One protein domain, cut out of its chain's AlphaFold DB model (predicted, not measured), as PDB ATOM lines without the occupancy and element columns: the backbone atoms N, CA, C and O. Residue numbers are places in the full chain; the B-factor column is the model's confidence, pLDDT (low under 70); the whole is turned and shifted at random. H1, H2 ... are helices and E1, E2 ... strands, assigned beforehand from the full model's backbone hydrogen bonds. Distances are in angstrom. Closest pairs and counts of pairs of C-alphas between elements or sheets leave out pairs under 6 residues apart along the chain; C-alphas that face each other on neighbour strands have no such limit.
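AT A GLANCE: This is residues 34 to 81 of the 81 residues of the protein "X-prolyl dipeptidyl aminopeptidase" of Lactobacillus paracasei (UniProt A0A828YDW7). Three short helices make a small U: H1 and H3 run nearly side by side in opposite ways as its two arms, with few contacts between them, and H2 crosses one end of both, where H1 ends and H3 begins. At the corner between H2 and H3 the chain makes a small strand turn, E1 pairing back with residues 69 to 70. The printed part has 48 residues, with three named helices and one named strand in the order H1, H2, E1, H3, and its class is mostly helix. It is compact, with a radius of gyration of the C-alphas of 10.3 A and spans of 25 by 25 by 15 A.

HOW THE PARTS SIT: The longest helix is H1, residues 35 to 46. It touches H2, residues 53 to 62, with residues 43 to 44 alone; the closest C-alphas are those of Asn 44 and Lys 56, 6.0 A apart. The lines of H1 and H2 are about perpendicular, at 81 degrees. H2 also touches H3, residues 71 to 78, where the C-alphas of Ala 61 and Ala 72 are the closest at 5.1 A; their lines are about perpendicular, at 90 degrees. H1 and H3 are close but not clearly touching, with the C-alphas of Ser 36 and Leu 75 the closest at 6.3 A. These two helices run opposite ways at a shallow tilt of 10 degrees, with 12.1 A from centre to centre. E1, residues 64 to 66, pairs with no named strand, but it makes a short antiparallel pairing with residues 69 to 70. H2 and E1 meet only through their link, and H1 and E1 are apart. The closest C-alphas of E1 and H3 are those of Val 65 and Leu 71, at 5.6 A. In H1, H2 and H3 every O i to N i+4 pair is within hydrogen-bond range.

IN THESE COORDINATES: H1 is 16.4 A long from its first to its last C-alpha, beginning with C-alpha 35 at (171.866, 205.388, 124.028). H2 is 14.5 A long, with C-alpha 53 at (160.973, 188.651, 122.947). E1 is 5.4 A long, from Ala 64 to Asn 66. H3 is 10.6 A long and ends with C-alpha 78 at (170.803, 204.804, 113.931).

THE WHOLE: The two C-alphas farthest apart are those of Tyr 51 and Met 67, at 27.5 A, while the C-alphas of Ala 34 and Lys 81, the first and last printed residues, are 10.2 A apart. The printed part has no cut and ends at the chain's last residue. The links from H2 to E1 and from E1 to H3 are tight, the link from H1 to H2 is short, and no link is long. The mean pLDDT of the printed part is 90.9, and residues 79 to 81 are under 70.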
ATOM      1  N   ALA A  34     175.265 202.671 126.042       88.56
ATOM      2  CA  ALA A  34     174.936 203.164 124.715       88.56
ATOM      3  C   ALA A  34     173.465 203.610 124.667       88.56
ATOM      4  O   ALA A  34     172.565 202.864 125.053       88.56
ATOM      5  N   PHE A  35     173.207 204.793 124.098       87.19
ATOM      6  CA  PHE A  35     171.866 205.388 124.028       87.19
ATOM      7  C   PHE A  35     170.785 204.424 123.508       87.19
ATOM      8  O   PHE A  35     169.668 204.382 124.026       87.19
ATOM      9  N   SER A  36     171.104 203.637 122.481       87.62
ATOM     10  CA  SER A  36     170.184 202.650 121.912       87.62
ATOM     11  C   SER A  36     169.868 201.498 122.844       87.62
ATOM     12  O   SER A  36     168.724 201.040 122.859       87.62
ATOM     13  N   GLN A  37     170.854 201.048 123.617       88.31
ATOM     14  CA  GLN A  37     170.679 200.000 124.608       88.31
ATOM     15  C   GLN A  37     169.780 200.513 125.734       88.31
ATOM     16  O   GLN A  37     168.728 199.923 125.967       88.31
ATOM     17  N   SER A  38     170.082 201.688 126.304       89.81
ATOM     18  CA  SER A  38     169.239 202.298 127.342       89.81
ATOM     19  C   SER A  38     167.812 202.544 126.851       89.81
ATOM     20  O   SER A  38     166.852 202.270 127.566       89.81
ATOM     21  N   THR A  39     167.648 203.023 125.612       90.81
ATOM     22  CA  THR A  39     166.321 203.240 125.014       90.81
ATOM     23  C   THR A  39     165.565 201.922 124.874       90.81
ATOM     24  O   THR A  39     164.406 201.832 125.275       90.81
ATOM     25  N   THR A  40     166.210 200.886 124.339       91.19
ATOM     26  CA  THR A  40     165.590 199.566 124.160       91.19
ATOM     27  C   THR A  40     165.167 198.973 125.502       91.19
ATOM     28  O   THR A  40     164.035 198.509 125.637       91.19
ATOM     29  N   ASP A  41     166.033 199.035 126.512       91.06
ATOM     30  CA  ASP A  41     165.759 198.470 127.832       91.06
ATOM     31  C   ASP A  41     164.647 199.227 128.566       91.06
ATOM     32  O   ASP A  41     163.735 198.598 129.109       91.06
ATOM     33  N   LEU A  42     164.654 200.564 128.516       92.62
ATOM     34  CA  LEU A  42     163.602 201.388 129.116       92.62
ATOM     35  C   LEU A  42     162.242 201.141 128.461       92.62
ATOM     36  O   LEU A  42     161.261 200.901 129.163       92.62
ATOM     37  N   PHE A  43     162.165 201.150 127.126       93.25
ATOM     38  CA  PHE A  43     160.896 200.899 126.444       93.25
ATOM     39  C   PHE A  43     160.394 199.472 126.681       93.25
ATOM     40  O   PHE A  43     159.202 199.289 126.920       93.25
ATOM     41  N   ASN A  44     161.276 198.470 126.718       92.69
ATOM     42  CA  ASN A  44     160.888 197.107 127.086       92.69
ATOM     43  C   ASN A  44     160.333 197.016 128.516       92.69
ATOM     44  O   ASN A  44     159.439 196.211 128.766       92.69
ATOM     45  N   ALA A  45     160.839 197.827 129.449       93.06
ATOM     46  CA  ALA A  45     160.329 197.881 130.816       93.06
ATOM     47  C   ALA A  45     158.996 198.645 130.939       93.06
ATOM     48  O   ALA A  45     158.190 198.334 131.815       93.06
ATOM     49  N   PHE A  46     158.729 199.615 130.057       92.94
ATOM     50  CA  PHE A  46     157.472 200.377 130.035       92.94
ATOM     51  C   PHE A  46     156.281 199.616 129.445       92.94
ATOM     52  O   PHE A  46     155.143 200.039 129.653       92.94
ATOM     53  N   PHE A  47     156.522 198.486 128.776       94.38
ATOM     54  CA  PHE A  47     155.489 197.555 128.316       94.38
ATOM     55  C   PHE A  47     155.549 196.240 129.109       94.38
ATOM     56  O   PHE A  47     155.900 195.196 128.548       94.38
ATOM     57  N   PRO A  48     155.235 196.255 130.421       92.81
ATOM     58  CA  PRO A  48     155.356 195.077 131.278       92.81
ATOM     59  C   PRO A  48     154.453 193.914 130.842       92.81
ATOM     60  O   PRO A  48     154.695 192.783 131.246       92.81
ATOM     61  N   GLU A  49     153.436 194.159 130.012       95.31
ATOM     62  CA  GLU A  49     152.586 193.127 129.416       95.31
ATOM     63  C   GLU A  49     153.293 192.280 128.337       95.31
ATOM     64  O   GLU A  49     152.800 191.215 127.961       95.31
ATOM     65  N   ALA A  50     154.440 192.733 127.819       95.94
ATOM     66  CA  ALA A  50     155.206 192.048 126.783       95.94
ATOM     67  C   ALA A  50     156.270 191.118 127.391       95.94
ATOM     68  O   ALA A  50     157.448 191.453 127.517       95.94
ATOM     69  N   TYR A  51     155.854 189.908 127.766       92.69
ATOM     70  CA  TYR A  51     156.728 188.947 128.455       92.69
ATOM     71  C   TYR A  51     157.674 188.162 127.533       92.69
ATOM     72  O   TYR A  51     158.681 187.629 127.998       92.69
ATOM     73  N   THR A  52     157.378 188.076 126.233       95.62
ATOM     74  CA  THR A  52     158.205 187.353 125.252       95.62
ATOM     75  C   THR A  52     159.037 188.319 124.415       95.62
ATOM     76  O   THR A  52     158.679 189.485 124.266       95.62
ATOM     77  N   LEU A  53     160.140 187.834 123.836       92.00
ATOM     78  CA  LEU A  53     160.973 188.651 122.947       92.00
ATOM     79  C   LEU A  53     160.166 189.198 121.759       92.00
ATOM     80  O   LEU A  53     160.197 190.396 121.513       92.00
ATOM     81  N   ALA A  54     159.377 188.345 121.102       94.44
ATOM     82  CA  ALA A  54     158.525 188.759 119.988       94.44
ATOM     83  C   ALA A  54     157.505 189.831 120.409       94.44
ATOM     84  O   ALA A  54     157.355 190.837 119.727       94.44
ATOM     85  N   ALA A  55     156.862 189.677 121.574       96.19
ATOM     86  CA  ALA A  55     155.921 190.681 122.068       96.19
ATOM     87  C   ALA A  55     156.610 192.024 122.365       96.19
ATOM     88  O   ALA A  55     156.016 193.075 122.146       96.19
ATOM     89  N   LYS A  56     157.855 192.004 122.854       94.56
ATOM     90  CA  LYS A  56     158.646 193.221 123.084       94.56
ATOM     91  C   LYS A  56     158.978 193.917 121.768       94.56
ATOM     92  O   LYS A  56     158.741 195.113 121.636       94.56
ATOM     93  N   GLU A  57     159.449 193.164 120.779       93.38
ATOM     94  CA  GLU A  57     159.731 193.681 119.434       93.38
ATOM     95  C   GLU A  57     158.471 194.275 118.780       93.38
ATOM     96  O   GLU A  57     158.519 195.391 118.254       93.38
ATOM     97  N   ASP A  58     157.322 193.605 118.916       95.75
ATOM     98  CA  ASP A  58     156.031 194.103 118.435       95.75
ATOM     99  C   ASP A  58     155.632 195.427 119.104       95.75
ATOM    100  O   ASP A  58     155.105 196.323 118.441       95.75
ATOM    101  N   LYS A  59     155.897 195.595 120.409       96.50
ATOM    102  CA  LYS A  59     155.627 196.860 121.114       96.50
ATOM    103  C   LYS A  59     156.501 197.994 120.596       96.50
ATOM    104  O   LYS A  59     155.990 199.088 120.361       96.50
ATOM    105  N   LEU A  60     157.785 197.741 120.340       94.75
ATOM    106  CA  LEU A  60     158.681 198.743 119.751       94.75
ATOM    107  C   LEU A  60     158.252 199.134 118.328       94.75
ATOM    108  O   LEU A  60     158.436 200.284 117.922       94.75
ATOM    109  N   ALA A  61     157.654 198.217 117.565       95.62
ATOM    110  CA  ALA A  61     157.106 198.515 116.244       95.62
ATOM    111  C   ALA A  61     155.814 199.356 116.292       95.62
ATOM    112  O   ALA A  61     155.503 200.046 115.323       95.62
ATOM    113  N   GLN A  62     155.079 199.342 117.408       95.94
ATOM    114  CA  GLN A  62     153.844 200.117 117.592       95.94
ATOM    115  C   GLN A  62     154.087 201.565 118.039       95.94
ATOM    116  O   GLN A  62     153.205 202.411 117.891       95.94
ATOM    117  N   VAL A  63     155.269 201.875 118.581       96.31
ATOM    118  CA  VAL A  63     155.625 203.241 118.984       96.31
ATOM    119  C   VAL A  63     156.108 204.020 117.764       96.31
ATOM    120  O   VAL A  63     157.120 203.674 117.157       96.31
ATOM    121  N   ALA A  64     155.411 205.100 117.414       96.88
ATOM    122  CA  ALA A  64     155.837 206.012 116.358       96.88
ATOM    123  C   ALA A  64     156.833 207.048 116.907       96.88
ATOM    124  O   ALA A  64     156.554 207.709 117.906       96.88
ATOM    125  N   VAL A  65     157.980 207.215 116.243       94.94
ATOM    126  CA  VAL A  65     158.924 208.321 116.507       94.94
ATOM    127  C   VAL A  65     158.486 209.573 115.749       94.94
ATOM    128  O   VAL A  65     158.585 210.690 116.251       94.94
ATOM    129  N   ASN A  66     157.985 209.382 114.529       95.00
ATOM    130  CA  ASN A  66     157.358 210.402 113.695       95.00
ATOM    131  C   ASN A  66     156.314 209.735 112.776       95.00
ATOM    132  O   ASN A  66     156.011 208.555 112.943       95.00
ATOM    133  N   MET A  67     155.761 210.483 111.817       94.56
ATOM    134  CA  MET A  67     154.699 209.993 110.926       94.56
ATOM    135  C   MET A  67     155.122 208.821 110.029       94.56
ATOM    136  O   MET A  67     154.261 208.062 109.596       94.56
ATOM    137  N   ASP A  68     156.423 208.655 109.785       95.06
ATOM    138  CA  ASP A  68     156.961 207.730 108.784       95.06
ATOM    139  C   ASP A  68     157.872 206.646 109.392       95.06
ATOM    140  O   ASP A  68     158.349 205.760 108.682       95.06
ATOM    141  N   GLN A  69     158.159 206.712 110.698       95.12
ATOM    142  CA  GLN A  69     159.164 205.869 111.343       95.12
ATOM    143  C   GLN A  69     158.725 205.381 112.725       95.12
ATOM    144  O   GLN A  69     158.394 206.166 113.617       95.12
ATOM    145  N   THR A  70     158.806 204.064 112.919       96.44
ATOM    146  CA  THR A  70     158.605 203.409 114.217       96.44
ATOM    147  C   THR A  70     159.880 203.444 115.055       96.44
ATOM    148  O   THR A  70     160.985 203.600 114.527       96.44
ATOM    149  N   LEU A  71     159.752 203.255 116.367       94.19
ATOM    150  CA  LEU A  71     160.889 203.170 117.279       94.19
ATOM    151  C   LEU A  71     161.809 202.003 116.903       94.19
ATOM    152  O   LEU A  71     163.021 202.192 116.832       94.19
ATOM    153  N   ALA A  72     161.247 200.841 116.558       93.69
ATOM    154  CA  ALA A  72     162.023 199.705 116.060       93.69
ATOM    155  C   ALA A  72     162.849 200.059 114.805       93.69
ATOM    156  O   ALA A  72     164.053 199.798 114.756       93.69
ATOM    157  N   ALA A  73     162.236 200.716 113.811       93.25
ATOM    158  CA  ALA A  73     162.929 201.132 112.590       93.25
ATOM    159  C   ALA A  73     163.989 202.218 112.850       93.25
ATOM    160  O   ALA A  73     165.010 202.281 112.163       93.25
ATOM    161  N   TRP A  74     163.759 203.092 113.830       93.25
ATOM    162  CA  TRP A  74     164.718 204.118 114.233       93.25
ATOM    163  C   TRP A  74     165.934 203.537 114.956       93.25
ATOM    164  O   TRP A  74     167.063 203.899 114.615       93.25
ATOM    165  N   LEU A  75     165.718 202.598 115.883       91.19
ATOM    166  CA  LEU A  75     166.787 201.901 116.601       91.19
ATOM    167  C   LEU A  75     167.672 201.104 115.635       91.19
ATOM    168  O   LEU A  75     168.892 201.251 115.669       91.19
ATOM    169  N   ALA A  76     167.071 200.357 114.703       89.38
ATOM    170  CA  ALA A  76     167.810 199.572 113.712       89.38
ATOM    171  C   ALA A  76     168.683 200.429 112.775       89.38
ATOM    172  O   ALA A  76     169.754 199.992 112.358       89.38
ATOM    173  N   LYS A  77     168.234 201.645 112.432       86.25
ATOM    174  CA  LYS A  77     168.935 202.538 111.496       86.25
ATOM    175  C   LYS A  77     170.092 203.295 112.144       86.25
ATOM    176  O   LYS A  77     171.137 203.451 111.521       86.25
ATOM    177  N   ASN A  78     169.873 203.841 113.337       76.44
ATOM    178  CA  ASN A  78     170.803 204.804 113.931       76.44
ATOM    179  C   ASN A  78     171.784 204.155 114.906       76.44
ATOM    180  O   ASN A  78     172.802 204.758 115.231       76.44
ATOM    181  N   HIS A  79     171.488 202.935 115.355       69.06
ATOM    182  CA  HIS A  79     172.291 202.239 116.344       69.06
ATOM    183  C   HIS A  79     172.242 200.717 116.129       69.06
ATOM    184  O   HIS A  79     171.668 199.995 116.950       69.06
ATOM    185  N   PRO A  80     172.798 200.222 115.006       60.84
ATOM    186  CA  PRO A  80     172.921 198.787 114.785       60.84
ATOM    187  C   PRO A  80     173.710 198.147 115.936       60.84
ATOM    188  O   PRO A  80     174.633 198.766 116.469       60.84
ATOM    189  N   LYS A  81     173.285 196.941 116.330       56.22
ATOM    190  CA  LYS A  81     173.917 196.140 117.388       56.22
ATOM    191  C   LYS A  81     175.407 195.929 117.143       56.22
ATOM    192  O   LYS A  81     175.775 195.724 115.963       56.22
TER     193      LYS A  81